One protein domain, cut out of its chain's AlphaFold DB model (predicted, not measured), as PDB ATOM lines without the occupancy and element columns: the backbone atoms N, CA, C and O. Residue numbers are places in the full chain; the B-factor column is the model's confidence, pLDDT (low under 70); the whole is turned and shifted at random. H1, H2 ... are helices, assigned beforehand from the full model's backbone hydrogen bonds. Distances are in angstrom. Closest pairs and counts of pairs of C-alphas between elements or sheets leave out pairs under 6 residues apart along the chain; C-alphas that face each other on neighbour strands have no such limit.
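AT A GLANCE: This is residues 8 to 114 of the 114 residues of an uncharacterized protein of Candidatus Roizmanbacteria bacterium CG10_big_fil_rev_8_21_14_0_10_39_12 (UniProt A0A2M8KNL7). Two long helices, H4 and H3, meet near H4's first residues and open as a V, with short H1 and H2 folded back on H3 within the opening. Residues 101 to 114, nearly all in H4, stick out. The 107 printed residues, all helix by class, hold H1, H2, H3 and H4 in chain order and no named strand; the whole is loose, radius of gyration of the C-alphas 18.8 A, spanning 59 by 39 by 17 A.

HOW THE PARTS SIT: H4, residues 77 to 113, touches H3, residues 33 to 67, with 78 to 85 alone, at a steep tilt of 53 degrees, opposite ways; the closest C-alphas, Ile 55 and Val 82, are 6.0 A apart. H2, residues 18 to 30, forms a hairpin with H3, closest C-alphas Leu 28 and Lys 36, 5.2 A. H1, residues 8 to 13, touches H3, closest C-alphas Leu 11 and Ile 43, 6.9 A. H2 and H4 are apart. Every O i to N i+4 pair is within hydrogen-bond range in H1, H2 and H3, and 32 of 33 in H4.

IN THESE COORDINATES: H4 runs 54.3 A from C-alpha 77 (9.636, 31.147, 30.403) to C-alpha 113 (-6.140, -19.800, 40.702), H3 51.1 A.

THE WHOLE: The printed part has no cut and no long link. Residues 93 to 106, 109 and 112 to 114 have pLDDT under 70.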
ATOM      1  N   GLN A   8      -0.934   8.566  50.761       86.19
ATOM      2  CA  GLN A   8      -1.005   7.238  50.137       86.19
ATOM      3  C   GLN A   8      -0.881   7.325  48.608       86.19
ATOM      4  O   GLN A   8      -0.170   6.536  47.990       86.19
ATOM      5  N   SER A   9      -1.546   8.308  47.990       84.00
ATOM      6  CA  SER A   9      -1.460   8.533  46.543       84.00
ATOM      7  C   SER A   9      -0.059   8.970  46.102       84.00
ATOM      8  O   SER A   9       0.410   8.510  45.065       84.00
ATOM      9  N   ILE A  10       0.628   9.782  46.913       88.12
ATOM     10  CA  ILE A  10       2.022  10.188  46.694       88.12
ATOM     11  C   ILE A  10       2.942   8.979  46.749       88.12
ATOM     12  O   ILE A  10       3.745   8.771  45.846       88.12
ATOM     13  N   LEU A  11       2.795   8.143  47.775       87.94
ATOM     14  CA  LEU A  11       3.652   6.982  47.970       87.94
ATOM     15  C   LEU A  11       3.612   6.004  46.779       87.94
ATOM     16  O   LEU A  11       4.621   5.389  46.432       87.94
ATOM     17  N   ASN A  12       2.457   5.899  46.120       83.06
ATOM     18  CA  ASN A  12       2.284   5.102  44.905       83.06
ATOM     19  C   ASN A  12       2.989   5.697  43.675       83.06
ATOM     20  O   ASN A  12       3.304   4.960  42.744       83.06
ATOM     21  N   GLN A  13       3.238   7.005  43.672       81.25
ATOM     22  CA  GLN A  13       3.907   7.733  42.590       81.25
ATOM     23  C   GLN A  13       5.421   7.825  42.797       81.25
ATOM     24  O   GLN A  13       6.154   8.060  41.839       81.25
ATOM     25  N   LEU A  14       5.903   7.635  44.028       84.75
ATOM     26  CA  LEU A  14       7.331   7.683  44.310       84.75
ATOM     27  C   LEU A  14       8.078   6.541  43.592       84.75
ATOM     28  O   LEU A  14       7.621   5.386  43.629       84.75
ATOM     29  N   PRO A  15       9.256   6.826  42.999       84.94
ATOM     30  CA  PRO A  15      10.098   5.847  42.311       84.94
ATOM     31  C   PRO A  15      10.883   4.986  43.316       84.94
ATOM     32  O   PRO A  15      12.111   4.934  43.315       84.94
ATOM     33  N   ILE A  16      10.162   4.320  44.214       85.69
ATOM     34  CA  ILE A  16      10.696   3.434  45.250       85.69
ATOM     35  C   ILE A  16      10.245   1.996  45.004       85.69
ATOM     36  O   ILE A  16       9.236   1.746  44.345       85.69
ATOM     37  N   SER A  17      10.989   1.036  45.555       87.31
ATOM     38  CA  SER A  17      10.618  -0.381  45.464       87.31
ATOM     39  C   SER A  17       9.238  -0.652  46.076       87.31
ATOM     40  O   SER A  17       8.863  -0.031  47.074       87.31
ATOM     41  N   SER A  18       8.510  -1.619  45.511       85.56
ATOM     42  CA  SER A  18       7.220  -2.075  46.047       85.56
ATOM     43  C   SER A  18       7.337  -2.548  47.497       85.56
ATOM     44  O   SER A  18       6.506  -2.195  48.320       85.56
ATOM     45  N   GLU A  19       8.423  -3.241  47.851       87.44
ATOM     46  CA  GLU A  19       8.671  -3.679  49.229       87.44
ATOM     47  C   GLU A  19       8.759  -2.499  50.212       87.44
ATOM     48  O   GLU A  19       8.176  -2.535  51.298       87.44
ATOM     49  N   LEU A  20       9.487  -1.438  49.846       88.88
ATOM     50  CA  LEU A  20       9.589  -0.242  50.680       88.88
ATOM     51  C   LEU A  20       8.250   0.498  50.750       88.88
ATOM     52  O   LEU A  20       7.864   0.955  51.824       88.88
ATOM     53  N   ARG A  21       7.528   0.578  49.628       91.31
ATOM     54  CA  ARG A  21       6.190   1.167  49.561       91.31
ATOM     55  C   ARG A  21       5.222   0.457  50.511       91.31
ATOM     56  O   ARG A  21       4.619   1.111  51.356       91.31
ATOM     57  N   ASP A  22       5.148  -0.869  50.455       89.31
ATOM     58  CA  ASP A  22       4.263  -1.674  51.306       89.31
ATOM     59  C   ASP A  22       4.598  -1.511  52.794       89.31
ATOM     60  O   ASP A  22       3.707  -1.376  53.641       89.31
ATOM     61  N   LYS A  23       5.895  -1.450  53.129       91.56
ATOM     62  CA  LYS A  23       6.365  -1.164  54.493       91.56
ATOM     63  C   LYS A  23       5.913   0.214  54.980       91.56
ATOM     64  O   LYS A  23       5.498   0.338  56.132       91.56
ATOM     65  N   LEU A  24       5.998   1.239  54.133       92.38
ATOM     66  CA  LEU A  24       5.591   2.602  54.479       92.38
ATOM     67  C   LEU A  24       4.064   2.718  54.608       92.38
ATOM     68  O   LEU A  24       3.603   3.297  55.587       92.38
ATOM     69  N   LEU A  25       3.284   2.092  53.715       91.00
ATOM     70  CA  LEU A  25       1.818   2.018  53.834       91.00
ATOM     71  C   LEU A  25       1.397   1.339  55.138       91.00
ATOM     72  O   LEU A  25       0.599   1.888  55.892       91.00
ATOM     73  N   THR A  26       1.998   0.191  55.452       92.12
ATOM     74  CA  THR A  26       1.679  -0.548  56.682       92.12
ATOM     75  C   THR A  26       1.968   0.297  57.922       92.12
ATOM     76  O   THR A  26       1.174   0.317  58.862       92.12
ATOM     77  N   ARG A  27       3.089   1.031  57.943       91.62
ATOM     78  CA  ARG A  27       3.424   1.928  59.061       91.62
ATOM     79  C   ARG A  27       2.481   3.127  59.160       91.62
ATOM     80  O   ARG A  27       2.138   3.509  60.273       91.62
ATOM     81  N   LEU A  28       2.024   3.673  58.033       91.12
ATOM     82  CA  LEU A  28       1.013   4.735  58.008       91.12
ATOM     83  C   LEU A  28      -0.355   4.267  58.519       91.12
ATOM     84  O   LEU A  28      -1.121   5.081  59.022       91.12
ATOM     85  N   GLU A  29      -0.677   2.979  58.417       89.81
ATOM     86  CA  GLU A  29      -1.933   2.426  58.939       89.81
ATOM     87  C   GLU A  29      -1.820   2.048  60.422       89.81
ATOM     88  O   GLU A  29      -2.686   2.390  61.232       89.81
ATOM     89  N   THR A  30      -0.726   1.376  60.787       93.12
ATOM     90  CA  THR A  30      -0.574   0.689  62.084       93.12
ATOM     91  C   THR A  30       0.253   1.446  63.123       93.12
ATOM     92  O   THR A  30       0.245   1.052  64.286       93.12
ATOM     93  N   GLY A  31       0.964   2.509  62.731       90.69
ATOM     94  CA  GLY A  31       1.787   3.312  63.638       90.69
ATOM     95  C   GLY A  31       0.981   4.086  64.686       90.69
ATOM     96  O   GLY A  31      -0.237   4.239  64.577       90.69
ATOM     97  N   ASP A  32       1.677   4.601  65.698       95.25
ATOM     98  CA  ASP A  32       1.126   5.655  66.553       95.25
ATOM     99  C   ASP A  32       1.037   6.991  65.792       95.25
ATOM    100  O   ASP A  32       1.587   7.144  64.696       95.25
ATOM    101  N   ASP A  33       0.299   7.949  66.351       95.25
ATOM    102  CA  ASP A  33       0.018   9.224  65.683       95.25
ATOM    103  C   ASP A  33       1.297  10.030  65.397       95.25
ATOM    104  O   ASP A  33       1.419  10.630  64.328       95.25
ATOM    105  N   ASP A  34       2.288   9.975  66.291       95.25
ATOM    106  CA  ASP A  34       3.574  10.660  66.119       95.25
ATOM    107  C   ASP A  34       4.377  10.065  64.953       95.25
ATOM    108  O   ASP A  34       4.905  10.790  64.103       95.25
ATOM    109  N   THR A  35       4.434   8.734  64.866       92.88
ATOM    110  CA  THR A  35       5.094   8.017  63.771       92.88
ATOM    111  C   THR A  35       4.408   8.305  62.444       92.88
ATOM    112  O   THR A  35       5.088   8.526  61.440       92.88
ATOM    113  N   LYS A  36       3.070   8.317  62.423       93.38
ATOM    114  CA  LYS A  36       2.294   8.648  61.222       93.38
ATOM    115  C   LYS A  36       2.594  10.064  60.764       93.38
ATOM    116  O   LYS A  36       2.974  10.240  59.612       93.38
ATOM    117  N   PHE A  37       2.517  11.041  61.664       94.31
ATOM    118  CA  PHE A  37       2.794  12.438  61.344       94.31
ATOM    119  C   PHE A  37       4.205  12.631  60.776       94.31
ATOM    120  O   PHE A  37       4.385  13.296  59.755       94.31
ATOM    121  N   TYR A  38       5.210  12.011  61.402       95.06
ATOM    122  CA  TYR A  38       6.583  12.076  60.912       95.06
ATOM    123  C   TYR A  38       6.709  11.458  59.516       95.06
ATOM    124  O   TYR A  38       7.251  12.088  58.612       95.06
ATOM    125  N   LEU A  39       6.181  10.248  59.314       94.25
ATOM    126  CA  LEU A  39       6.242   9.571  58.018       94.25
ATOM    127  C   LEU A  39       5.522  10.353  56.925       94.25
ATOM    128  O   LEU A  39       6.052  10.463  55.824       94.25
ATOM    129  N   GLU A  40       4.343  10.902  57.217       94.06
ATOM    130  CA  GLU A  40       3.622  11.762  56.283       94.06
ATOM    131  C   GLU A  40       4.497  12.934  55.853       94.06
ATOM    132  O   GLU A  40       4.688  13.129  54.654       94.06
ATOM    133  N   ARG A  41       5.092  13.658  56.808       95.31
ATOM    134  CA  ARG A  41       5.968  14.791  56.503       95.31
ATOM    135  C   ARG A  41       7.123  14.390  55.587       95.31
ATOM    136  O   ARG A  41       7.302  15.010  54.547       95.31
ATOM    137  N   GLU A  42       7.849  13.324  55.920       94.81
ATOM    138  CA  GLU A  42       8.986  12.873  55.107       94.81
ATOM    139  C   GLU A  42       8.555  12.450  53.692       94.81
ATOM    140  O   GLU A  42       9.250  12.727  52.718       94.81
ATOM    141  N   ILE A  43       7.392  11.803  53.545       93.19
ATOM    142  CA  ILE A  43       6.855  11.420  52.231       93.19
ATOM    143  C   ILE A  43       6.545  12.660  51.386       93.19
ATOM    144  O   ILE A  43       6.858  12.682  50.194       93.19
ATOM    145  N   TRP A  44       5.946  13.685  51.992       94.19
ATOM    146  CA  TRP A  44       5.670  14.952  51.320       94.19
ATOM    147  C   TRP A  44       6.954  15.702  50.954       94.19
ATOM    148  O   TRP A  44       7.064  16.183  49.829       94.19
ATOM    149  N   ASP A  45       7.944  15.744  51.845       94.12
ATOM    150  CA  ASP A  45       9.232  16.402  51.594       94.12
ATOM    151  C   ASP A  45       9.981  15.741  50.427       94.12
ATOM    152  O   ASP A  45      10.485  16.425  49.531       94.12
ATOM    153  N   ILE A  46       9.997  14.404  50.384       92.62
ATOM    154  CA  ILE A  46      10.575  13.644  49.267       92.62
ATOM    155  C   ILE A  46       9.828  13.953  47.968       92.62
ATOM    156  O   ILE A  46      10.455  14.178  46.933       92.62
ATOM    157  N   TYR A  47       8.496  13.967  48.011       90.50
ATOM    158  CA  TYR A  47       7.677  14.249  46.837       90.50
ATOM    159  C   TYR A  47       7.947  15.641  46.264       90.50
ATOM    160  O   TYR A  47       8.202  15.762  45.068       90.50
ATOM    161  N   TYR A  48       7.954  16.678  47.103       90.25
ATOM    162  CA  TYR A  48       8.240  18.036  46.645       90.25
ATOM    163  C   TYR A  48       9.671  18.185  46.135       90.25
ATOM    164  O   TYR A  48       9.874  18.797  45.092       90.25
ATOM    165  N   SER A  49      10.640  17.542  46.791       91.69
ATOM    166  CA  SER A  49      12.028  17.538  46.318       91.69
ATOM    167  C   SER A  49      12.149  16.940  44.912       91.69
ATOM    168  O   SER A  49      12.896  17.451  44.085       91.69
ATOM    169  N   LEU A  50      11.401  15.873  44.612       89.75
ATOM    170  CA  LEU A  50      11.386  15.276  43.274       89.75
ATOM    171  C   LEU A  50      10.735  16.190  42.230       89.75
ATOM    172  O   LEU A  50      11.252  16.293  41.119       89.75
ATOM    173  N   GLU A  51       9.624  16.849  42.563       88.50
ATOM    174  CA  GLU A  51       8.982  17.806  41.651       88.50
ATOM    175  C   GLU A  51       9.916  19.001  41.366       88.50
ATOM    176  O   GLU A  51      10.088  19.369  40.203       88.50
ATOM    177  N   ASP A  52      10.614  19.528  42.377       90.75
ATOM    178  CA  ASP A  52      11.616  20.591  42.204       90.75
ATOM    179  C   ASP A  52      12.768  20.137  41.290       90.75
ATOM    180  O   ASP A  52      13.130  20.836  40.341       90.75
ATOM    181  N   MET A  53      13.295  18.923  41.496       91.38
ATOM    182  CA  MET A  53      14.338  18.355  40.634       91.38
ATOM    183  C   MET A  53      13.872  18.194  39.179       91.38
ATOM    184  O   MET A  53      14.650  18.426  38.251       91.38
ATOM    185  N   ASN A  54      12.610  17.815  38.958       90.62
ATOM    186  CA  ASN A  54      12.036  17.707  37.618       90.62
ATOM    187  C   ASN A  54      11.903  19.080  36.945       90.62
ATOM    188  O   ASN A  54      12.190  19.209  35.750       90.62
ATOM    189  N   ILE A  55      11.510  20.109  37.701       91.69
ATOM    190  CA  ILE A  55      11.465  21.497  37.229       91.69
ATOM    191  C   ILE A  55      12.863  21.973  36.839       91.69
ATOM    192  O   ILE A  55      13.040  22.460  35.721       91.69
ATOM    193  N   ASP A  56      13.863  21.775  37.697       93.44
ATOM    194  CA  ASP A  56      15.247  22.165  37.420       93.44
ATOM    195  C   ASP A  56      15.791  21.474  36.165       93.44
ATOM    196  O   ASP A  56      16.348  22.125  35.274       93.44
ATOM    197  N   ALA A  57      15.564  20.164  36.037       92.62
ATOM    198  CA  ALA A  57      15.945  19.410  34.847       92.62
ATOM    199  C   ALA A  57      15.273  19.969  33.582       92.62
ATOM    200  O   ALA A  57      15.920  20.107  32.538       92.62
ATOM    201  N   LYS A  58      13.992  20.350  33.673       93.12
ATOM    202  CA  LYS A  58      13.255  20.921  32.543       93.12
ATOM    203  C   LYS A  58      13.738  22.318  32.170       93.12
ATOM    204  O   LYS A  58      13.839  22.630  30.983       93.12
ATOM    205  N   ILE A  59      14.076  23.145  33.157       92.75
ATOM    206  CA  ILE A  59      14.678  24.461  32.932       92.75
ATOM    207  C   ILE A  59      15.982  24.300  32.150       92.75
ATOM    208  O   ILE A  59      16.165  24.972  31.136       92.75
ATOM    209  N   VAL A  60      16.851  23.372  32.561       94.69
ATOM    210  CA  VAL A  60      18.108  23.083  31.854       94.69
ATOM    211  C   VAL A  60      17.844  22.634  30.412       94.69
ATOM    212  O   VAL A  60      18.451  23.171  29.485       94.69
ATOM    213  N   GLU A  61      16.897  21.715  30.193       94.19
ATOM    214  CA  GLU A  61      16.508  21.264  28.848       94.19
ATOM    215  C   GLU A  61      16.040  22.433  27.964       94.19
ATOM    216  O   GLU A  61      16.438  22.555  26.801       94.19
ATOM    217  N   ASN A  62      15.195  23.312  28.504       92.31
ATOM    218  CA  ASN A  62      14.641  24.438  27.764       92.31
ATOM    219  C   ASN A  62      15.695  25.526  27.495       92.31
ATOM    220  O   ASN A  62      15.707  26.100  26.404       92.31
ATOM    221  N   LEU A  63      16.638  25.759  28.412       92.44
ATOM    222  CA  LEU A  63      17.772  26.662  28.184       92.44
ATOM    223  C   LEU A  63      18.710  26.151  27.079       92.44
ATOM    224  O   LEU A  63      19.169  26.941  26.254       92.44
ATOM    225  N   GLU A  64      18.948  24.841  26.991       94.25
ATOM    226  CA  GLU A  64      19.728  24.265  25.886       94.25
ATOM    227  C   GLU A  64      19.024  24.444  24.527       94.25
ATOM    228  O   GLU A  64      19.680  24.711  23.515       94.25
ATOM    229  N   LYS A  65      17.683  24.403  24.479       93.00
ATOM    230  CA  LYS A  65      16.925  24.740  23.256       93.00
ATOM    231  C   LYS A  65      17.094  26.203  22.862       93.00
ATOM    232  O   LYS A  65      17.259  26.482  21.673       93.00
ATOM    233  N   VAL A  66      17.082  27.120  23.831       92.44
ATOM    234  CA  VAL A  66      17.323  28.551  23.586       92.44
ATOM    235  C   VAL A  66      18.716  28.763  23.011       92.44
ATOM    236  O   VAL A  66      18.876  29.410  21.979       92.44
ATOM    237  N   LYS A  67      19.730  28.155  23.628       93.00
ATOM    238  CA  LYS A  67      21.116  28.216  23.154       93.00
ATOM    239  C   LYS A  67      21.273  27.679  21.729       93.00
ATOM    240  O   LYS A  67      22.071  28.205  20.959       93.00
ATOM    241  N   ALA A  68      20.493  26.663  21.363       94.31
ATOM    242  CA  ALA A  68      20.445  26.111  20.012       94.31
ATOM    243  C   ALA A  68      19.610  26.945  19.014       94.31
ATOM    244  O   ALA A  68      19.452  26.518  17.869       94.31
ATOM    245  N   GLY A  69      19.042  28.086  19.427       91.88
ATOM    246  CA  GLY A  69      18.176  28.931  18.597       91.88
ATOM    247  C   GLY A  69      16.819  28.298  18.270       91.88
ATOM    248  O   GLY A  69      16.192  28.661  17.279       91.88
ATOM    249  N   LYS A  70      16.384  27.308  19.061       88.88
ATOM    250  CA  LYS A  70      15.127  26.564  18.866       88.88
ATOM    251  C   LYS A  70      13.983  27.063  19.755       88.88
ATOM    252  O   LYS A  70      12.871  26.557  19.634       88.88
ATOM    253  N   ALA A  71      14.261  27.993  20.666       85.75
ATOM    254  CA  ALA A  71      13.302  28.595  21.587       85.75
ATOM    255  C   ALA A  71      13.783  29.990  22.021       85.75
ATOM    256  O   ALA A  71      14.974  30.280  21.922       85.75
ATOM    257  N   ASP A  72      12.876  30.808  22.556       87.31
ATOM    258  CA  ASP A  72      13.175  32.145  23.083       87.31
ATOM    259  C   ASP A  72      12.946  32.217  24.600       87.31
ATOM    260  O   ASP A  72      12.037  31.579  25.142       87.31
ATOM    261  N   ILE A  73      13.735  33.044  25.294       88.88
ATOM    262  CA  ILE A  73      13.486  33.387  26.702       88.88
ATOM    263  C   ILE A  73      12.443  34.502  26.735       88.88
ATOM    264  O   ILE A  73      12.750  35.677  26.536       88.88
ATOM    265  N   SER A  74      11.194  34.121  26.982       89.69
ATOM    266  CA  SER A  74      10.112  35.066  27.254       89.69
ATOM    267  C   SER A  74      10.036  35.406  28.752       89.69
ATOM    268  O   SER A  74      10.527  34.637  29.582       89.69
ATOM    269  N   PRO A  75       9.371  36.511  29.142       89.25
ATOM    270  CA  PRO A  75       9.092  36.806  30.552       89.25
ATOM    271  C   PRO A  75       8.335  35.683  31.284       89.25
ATOM    272  O   PRO A  75       8.462  35.542  32.497       89.25
ATOM    273  N   ASP A  76       7.586  34.857  30.547       91.31
ATOM    274  CA  ASP A  76       6.819  33.727  31.076       91.31
ATOM    275  C   ASP A  76       7.580  32.390  31.030       91.31
ATOM    276  O   ASP A  76       7.009  31.358  31.381       91.31
ATOM    277  N   PHE A  77       8.853  32.372  30.619       89.69
ATOM    278  CA  PHE A  77       9.636  31.147  30.403       89.69
ATOM    279  C   PHE A  77       9.583  30.175  31.593       89.69
ATOM    280  O   PHE A  77       9.291  28.988  31.427       89.69
ATOM    281  N   TYR A  78       9.800  30.684  32.809       88.06
ATOM    282  CA  TYR A  78       9.747  29.875  34.029       88.06
ATOM    283  C   TYR A  78       8.348  29.315  34.282       88.06
ATOM    284  O   TYR A  78       8.186  28.127  34.546       88.06
ATOM    285  N   LYS A  79       7.317  30.150  34.132       90.56
ATOM    286  CA  LYS A  79       5.923  29.748  34.331       90.56
ATOM    287  C   LYS A  79       5.489  28.681  33.324       90.56
ATOM    288  O   LYS A  79       4.760  27.761  33.682       90.56
ATOM    289  N   GLN A  80       5.928  28.803  32.072       89.88
ATOM    290  CA  GLN A  80       5.674  27.811  31.029       89.88
ATOM    291  C   GLN A  80       6.391  26.497  31.336       89.88
ATOM    292  O   GLN A  80       5.769  25.445  31.255       89.88
ATOM    293  N   THR A  81       7.647  26.564  31.775       88.88
ATOM    294  CA  THR A  81       8.435  25.382  32.140       88.88
ATOM    295  C   THR A  81       7.809  24.613  33.305       88.88
ATOM    296  O   THR A  81       7.615  23.406  33.204       88.88
ATOM    297  N   VAL A  82       7.398  25.306  34.373       88.81
ATOM    298  CA  VAL A  82       6.680  24.681  35.498       88.81
ATOM    299  C   VAL A  82       5.378  24.036  35.024       88.81
ATOM    300  O   VAL A  82       5.083  22.898  35.376       88.81
ATOM    301  N   LYS A  83       4.617  24.723  34.162       90.44
ATOM    302  CA  LYS A  83       3.376  24.177  33.605       90.44
ATOM    303  C   LYS A  83       3.616  22.916  32.764       90.44
ATOM    304  O   LYS A  83       2.813  21.991  32.827       90.44
ATOM    305  N   GLU A  84       4.692  22.870  31.980       89.56
ATOM    306  CA  GLU A  84       5.065  21.680  31.208       89.56
ATOM    307  C   GLU A  84       5.354  20.483  32.117       89.56
ATOM    308  O   GLU A  84       4.890  19.382  31.821       89.56
ATOM    309  N   VAL A  85       6.076  20.701  33.221       88.06
ATOM    310  CA  VAL A  85       6.345  19.651  34.214       88.06
ATOM    311  C   VAL A  85       5.053  19.203  34.886       88.06
ATOM    312  O   VAL A  85       4.773  18.010  34.897       88.06
ATOM    313  N   ASP A  86       4.200  20.129  35.324       84.56
ATOM    314  CA  ASP A  86       2.890  19.806  35.902       84.56
ATOM    315  C   ASP A  86       2.016  18.968  34.954       84.56
ATOM    316  O   ASP A  86       1.358  18.007  35.367       84.56
ATOM    317  N   ASP A  87       1.963  19.350  33.678       87.50
ATOM    318  CA  ASP A  87       1.160  18.665  32.667       87.50
ATOM    319  C   ASP A  87       1.743  17.281  32.333       87.50
ATOM    320  O   ASP A  87       0.982  16.335  32.104       87.50
ATOM    321  N   GLN A  88       3.072  17.136  32.346       84.12
ATOM    322  CA  GLN A  88       3.756  15.856  32.161       84.12
ATOM    323  C   GLN A  88       3.552  14.932  33.368       84.12
ATOM    324  O   GLN A  88       3.075  13.810  33.191       84.12
ATOM    325  N   SER A  89       3.778  15.429  34.586       78.44
ATOM    326  CA  SER A  89       3.527  14.716  35.841       78.44
ATOM    327  C   SER A  89       2.084  14.211  35.906       78.44
ATOM    328  O   SER A  89       1.842  13.059  36.255       78.44
ATOM    329  N   LYS A  90       1.089  15.020  35.509       75.25
ATOM    330  CA  LYS A  90      -0.314  14.566  35.438       75.25
ATOM    331  C   LYS A  90      -0.506  13.412  34.453       75.25
ATOM    332  O   LYS A  90      -1.200  12.455  34.787       75.25
ATOM    333  N   LYS A  91       0.081  13.485  33.255       75.62
ATOM    334  CA  LYS A  91      -0.034  12.421  32.240       75.62
ATOM    335  C   LYS A  91       0.589  11.112  32.712       75.62
ATOM    336  O   LYS A  91      -0.041  10.067  32.575       75.62
ATOM    337  N   GLU A  92       1.783  11.176  33.290       70.62
ATOM    338  CA  GLU A  92       2.482  10.003  33.822       70.62
ATOM    339  C   GLU A  92       1.705   9.374  34.979       70.62
ATOM    340  O   GLU A  92       1.549   8.156  35.022       70.62
ATOM    341  N   LYS A  93       1.104  10.195  35.851       65.38
ATOM    342  CA  LYS A  93       0.230   9.730  36.938       65.38
ATOM    343  C   LYS A  93      -0.995   8.974  36.406       65.38
ATOM    344  O   LYS A  93      -1.306   7.905  36.922       65.38
ATOM    345  N   PHE A  94      -1.656   9.462  35.349       57.59
ATOM    346  CA  PHE A  94      -2.769   8.730  34.721       57.59
ATOM    347  C   PHE A  94      -2.328   7.396  34.100       57.59
ATOM    348  O   PHE A  94      -3.045   6.407  34.224       57.59
ATOM    349  N   GLN A  95      -1.150   7.342  33.475       58.66
ATOM    350  CA  GLN A  95      -0.645   6.117  32.844       58.66
ATOM    351  C   GLN A  95      -0.151   5.078  33.863       58.66
ATOM    352  O   GLN A  95      -0.408   3.886  33.690       58.66
ATOM    353  N   ALA A  96       0.514   5.516  34.936       54.75
ATOM    354  CA  ALA A  96       1.051   4.644  35.980       54.75
ATOM    355  C   ALA A  96      -0.049   3.988  36.837       54.75
ATOM    356  O   ALA A  96       0.112   2.844  37.272       54.75
ATOM    357  N   ILE A  97      -1.178   4.678  37.053       54.31
ATOM    358  CA  ILE A  97      -2.347   4.117  37.753       54.31
ATOM    359  C   ILE A  97      -2.916   2.919  36.981       54.31
ATOM    360  O   ILE A  97      -3.148   1.872  37.588       54.31
ATOM    361  N   ASP A  98      -3.070   3.031  35.658       52.41
ATOM    362  CA  ASP A  98      -3.596   1.942  34.826       52.41
ATOM    363  C   ASP A  98      -2.678   0.712  34.841       52.41
ATOM    364  O   ASP A  98      -3.148  -0.417  34.970       52.41
ATOM    365  N   THR A  99      -1.357   0.898  34.762       52.81
ATOM    366  CA  THR A  99      -0.423  -0.242  34.712       52.81
ATOM    367  C   THR A  99      -0.319  -0.959  36.056       52.81
ATOM    368  O   THR A  99      -0.423  -2.184  36.110       52.81
ATOM    369  N   THR A 100      -0.190  -0.202  37.150       55.56
ATOM    370  CA  THR A 100      -0.004  -0.774  38.494       55.56
ATOM    371  C   THR A 100      -1.260  -1.508  38.977       55.56
ATOM    372  O   THR A 100      -1.162  -2.607  39.521       55.56
ATOM    373  N   GLN A 101      -2.461  -0.965  38.721       56.00
ATOM    374  CA  GLN A 101      -3.717  -1.632  39.092       56.00
ATOM    375  C   GLN A 101      -3.947  -2.922  38.298       56.00
ATOM    376  O   GLN A 101      -4.413  -3.918  38.853       56.00
ATOM    377  N   ILE A 102      -3.596  -2.940  37.009       59.16
ATOM    378  CA  ILE A 102      -3.714  -4.143  36.174       59.16
ATOM    379  C   ILE A 102      -2.772  -5.247  36.671       59.16
ATOM    380  O   ILE A 102      -3.159  -6.419  36.709       59.16
ATOM    381  N   GLU A 103      -1.554  -4.897  37.083       62.16
ATOM    382  CA  GLU A 103      -0.584  -5.853  37.621       62.16
ATOM    383  C   GLU A 103      -0.993  -6.396  38.997       62.16
ATOM    384  O   GLU A 103      -0.917  -7.608  39.221       62.16
ATOM    385  N   GLU A 104      -1.520  -5.554  39.890       62.62
ATOM    386  CA  GLU A 104      -2.069  -5.997  41.178       62.62
ATOM    387  C   GLU A 104      -3.285  -6.915  41.009       62.62
ATOM    388  O   GLU A 104      -3.374  -7.956  41.670       62.62
ATOM    389  N   VAL A 105      -4.207  -6.581  40.100       65.50
ATOM    390  CA  VAL A 105      -5.356  -7.437  39.767       65.50
ATOM    391  C   VAL A 105      -4.877  -8.778  39.217       65.50
ATOM    392  O   VAL A 105      -5.362  -9.828  39.642       65.50
ATOM    393  N   ARG A 106      -3.881  -8.773  38.327       62.59
ATOM    394  CA  ARG A 106      -3.299  -9.999  37.768       62.59
ATOM    395  C   ARG A 106      -2.625 -10.856  38.845       62.59
ATOM    396  O   ARG A 106      -2.829 -12.069  38.857       62.59
ATOM    397  N   SER A 107      -1.890 -10.243  39.771       72.50
ATOM    398  CA  SER A 107      -1.255 -10.941  40.897       72.50
ATOM    399  C   SER A 107      -2.289 -11.558  41.848       72.50
ATOM    400  O   SER A 107      -2.155 -12.714  42.260       72.50
ATOM    401  N   ARG A 108      -3.374 -10.832  42.154       70.12
ATOM    402  CA  ARG A 108      -4.486 -11.342  42.974       70.12
ATOM    403  C   ARG A 108      -5.224 -12.494  42.297       70.12
ATOM    404  O   ARG A 108      -5.524 -13.483  42.959       70.12
ATOM    405  N   LEU A 109      -5.472 -12.403  40.990       66.12
ATOM    406  CA  LEU A 109      -6.092 -13.481  40.216       66.12
ATOM    407  C   LEU A 109      -5.215 -14.738  40.188       66.12
ATOM    408  O   LEU A 109      -5.724 -15.832  40.407       66.12
ATOM    409  N   GLN A 110      -3.899 -14.598  40.011       76.00
ATOM    410  CA  GLN A 110      -2.977 -15.738  40.062       76.00
ATOM    411  C   GLN A 110      -2.960 -16.435  41.429       76.00
ATOM    412  O   GLN A 110      -2.869 -17.657  41.479       76.00
ATOM    413  N   LYS A 111      -3.091 -15.688  42.533       78.38
ATOM    414  CA  LYS A 111      -3.178 -16.265  43.886       78.38
ATOM    415  C   LYS A 111      -4.495 -16.988  44.178       78.38
ATOM    416  O   LYS A 111      -4.524 -17.790  45.097       78.38
ATOM    417  N   LEU A 112      -5.571 -16.680  43.453       69.12
ATOM    418  CA  LEU A 112      -6.875 -17.349  43.591       69.12
ATOM    419  C   LEU A 112      -7.016 -18.574  42.677       69.12
ATOM    420  O   LEU A 112      -7.939 -19.365  42.858       69.12
ATOM    421  N   MET A 113      -6.146 -18.699  41.672       55.66
ATOM    422  CA  MET A 113      -6.140 -19.800  40.702       55.66
ATOM    423  C   MET A 113      -5.135 -20.916  41.034       55.66
ATOM    424  O   MET A 113      -5.153 -21.944  40.360       55.66
ATOM    425  N   ASN A 114      -4.291 -20.714  42.050       49.47
ATOM    426  CA  ASN A 114      -3.419 -21.722  42.663       49.47
ATOM    427  C   ASN A 114      -3.938 -22.078  44.057       49.47
ATOM    428  O   ASN A 114      -3.674 -23.219  44.493       49.47
TER     429      ASN A 114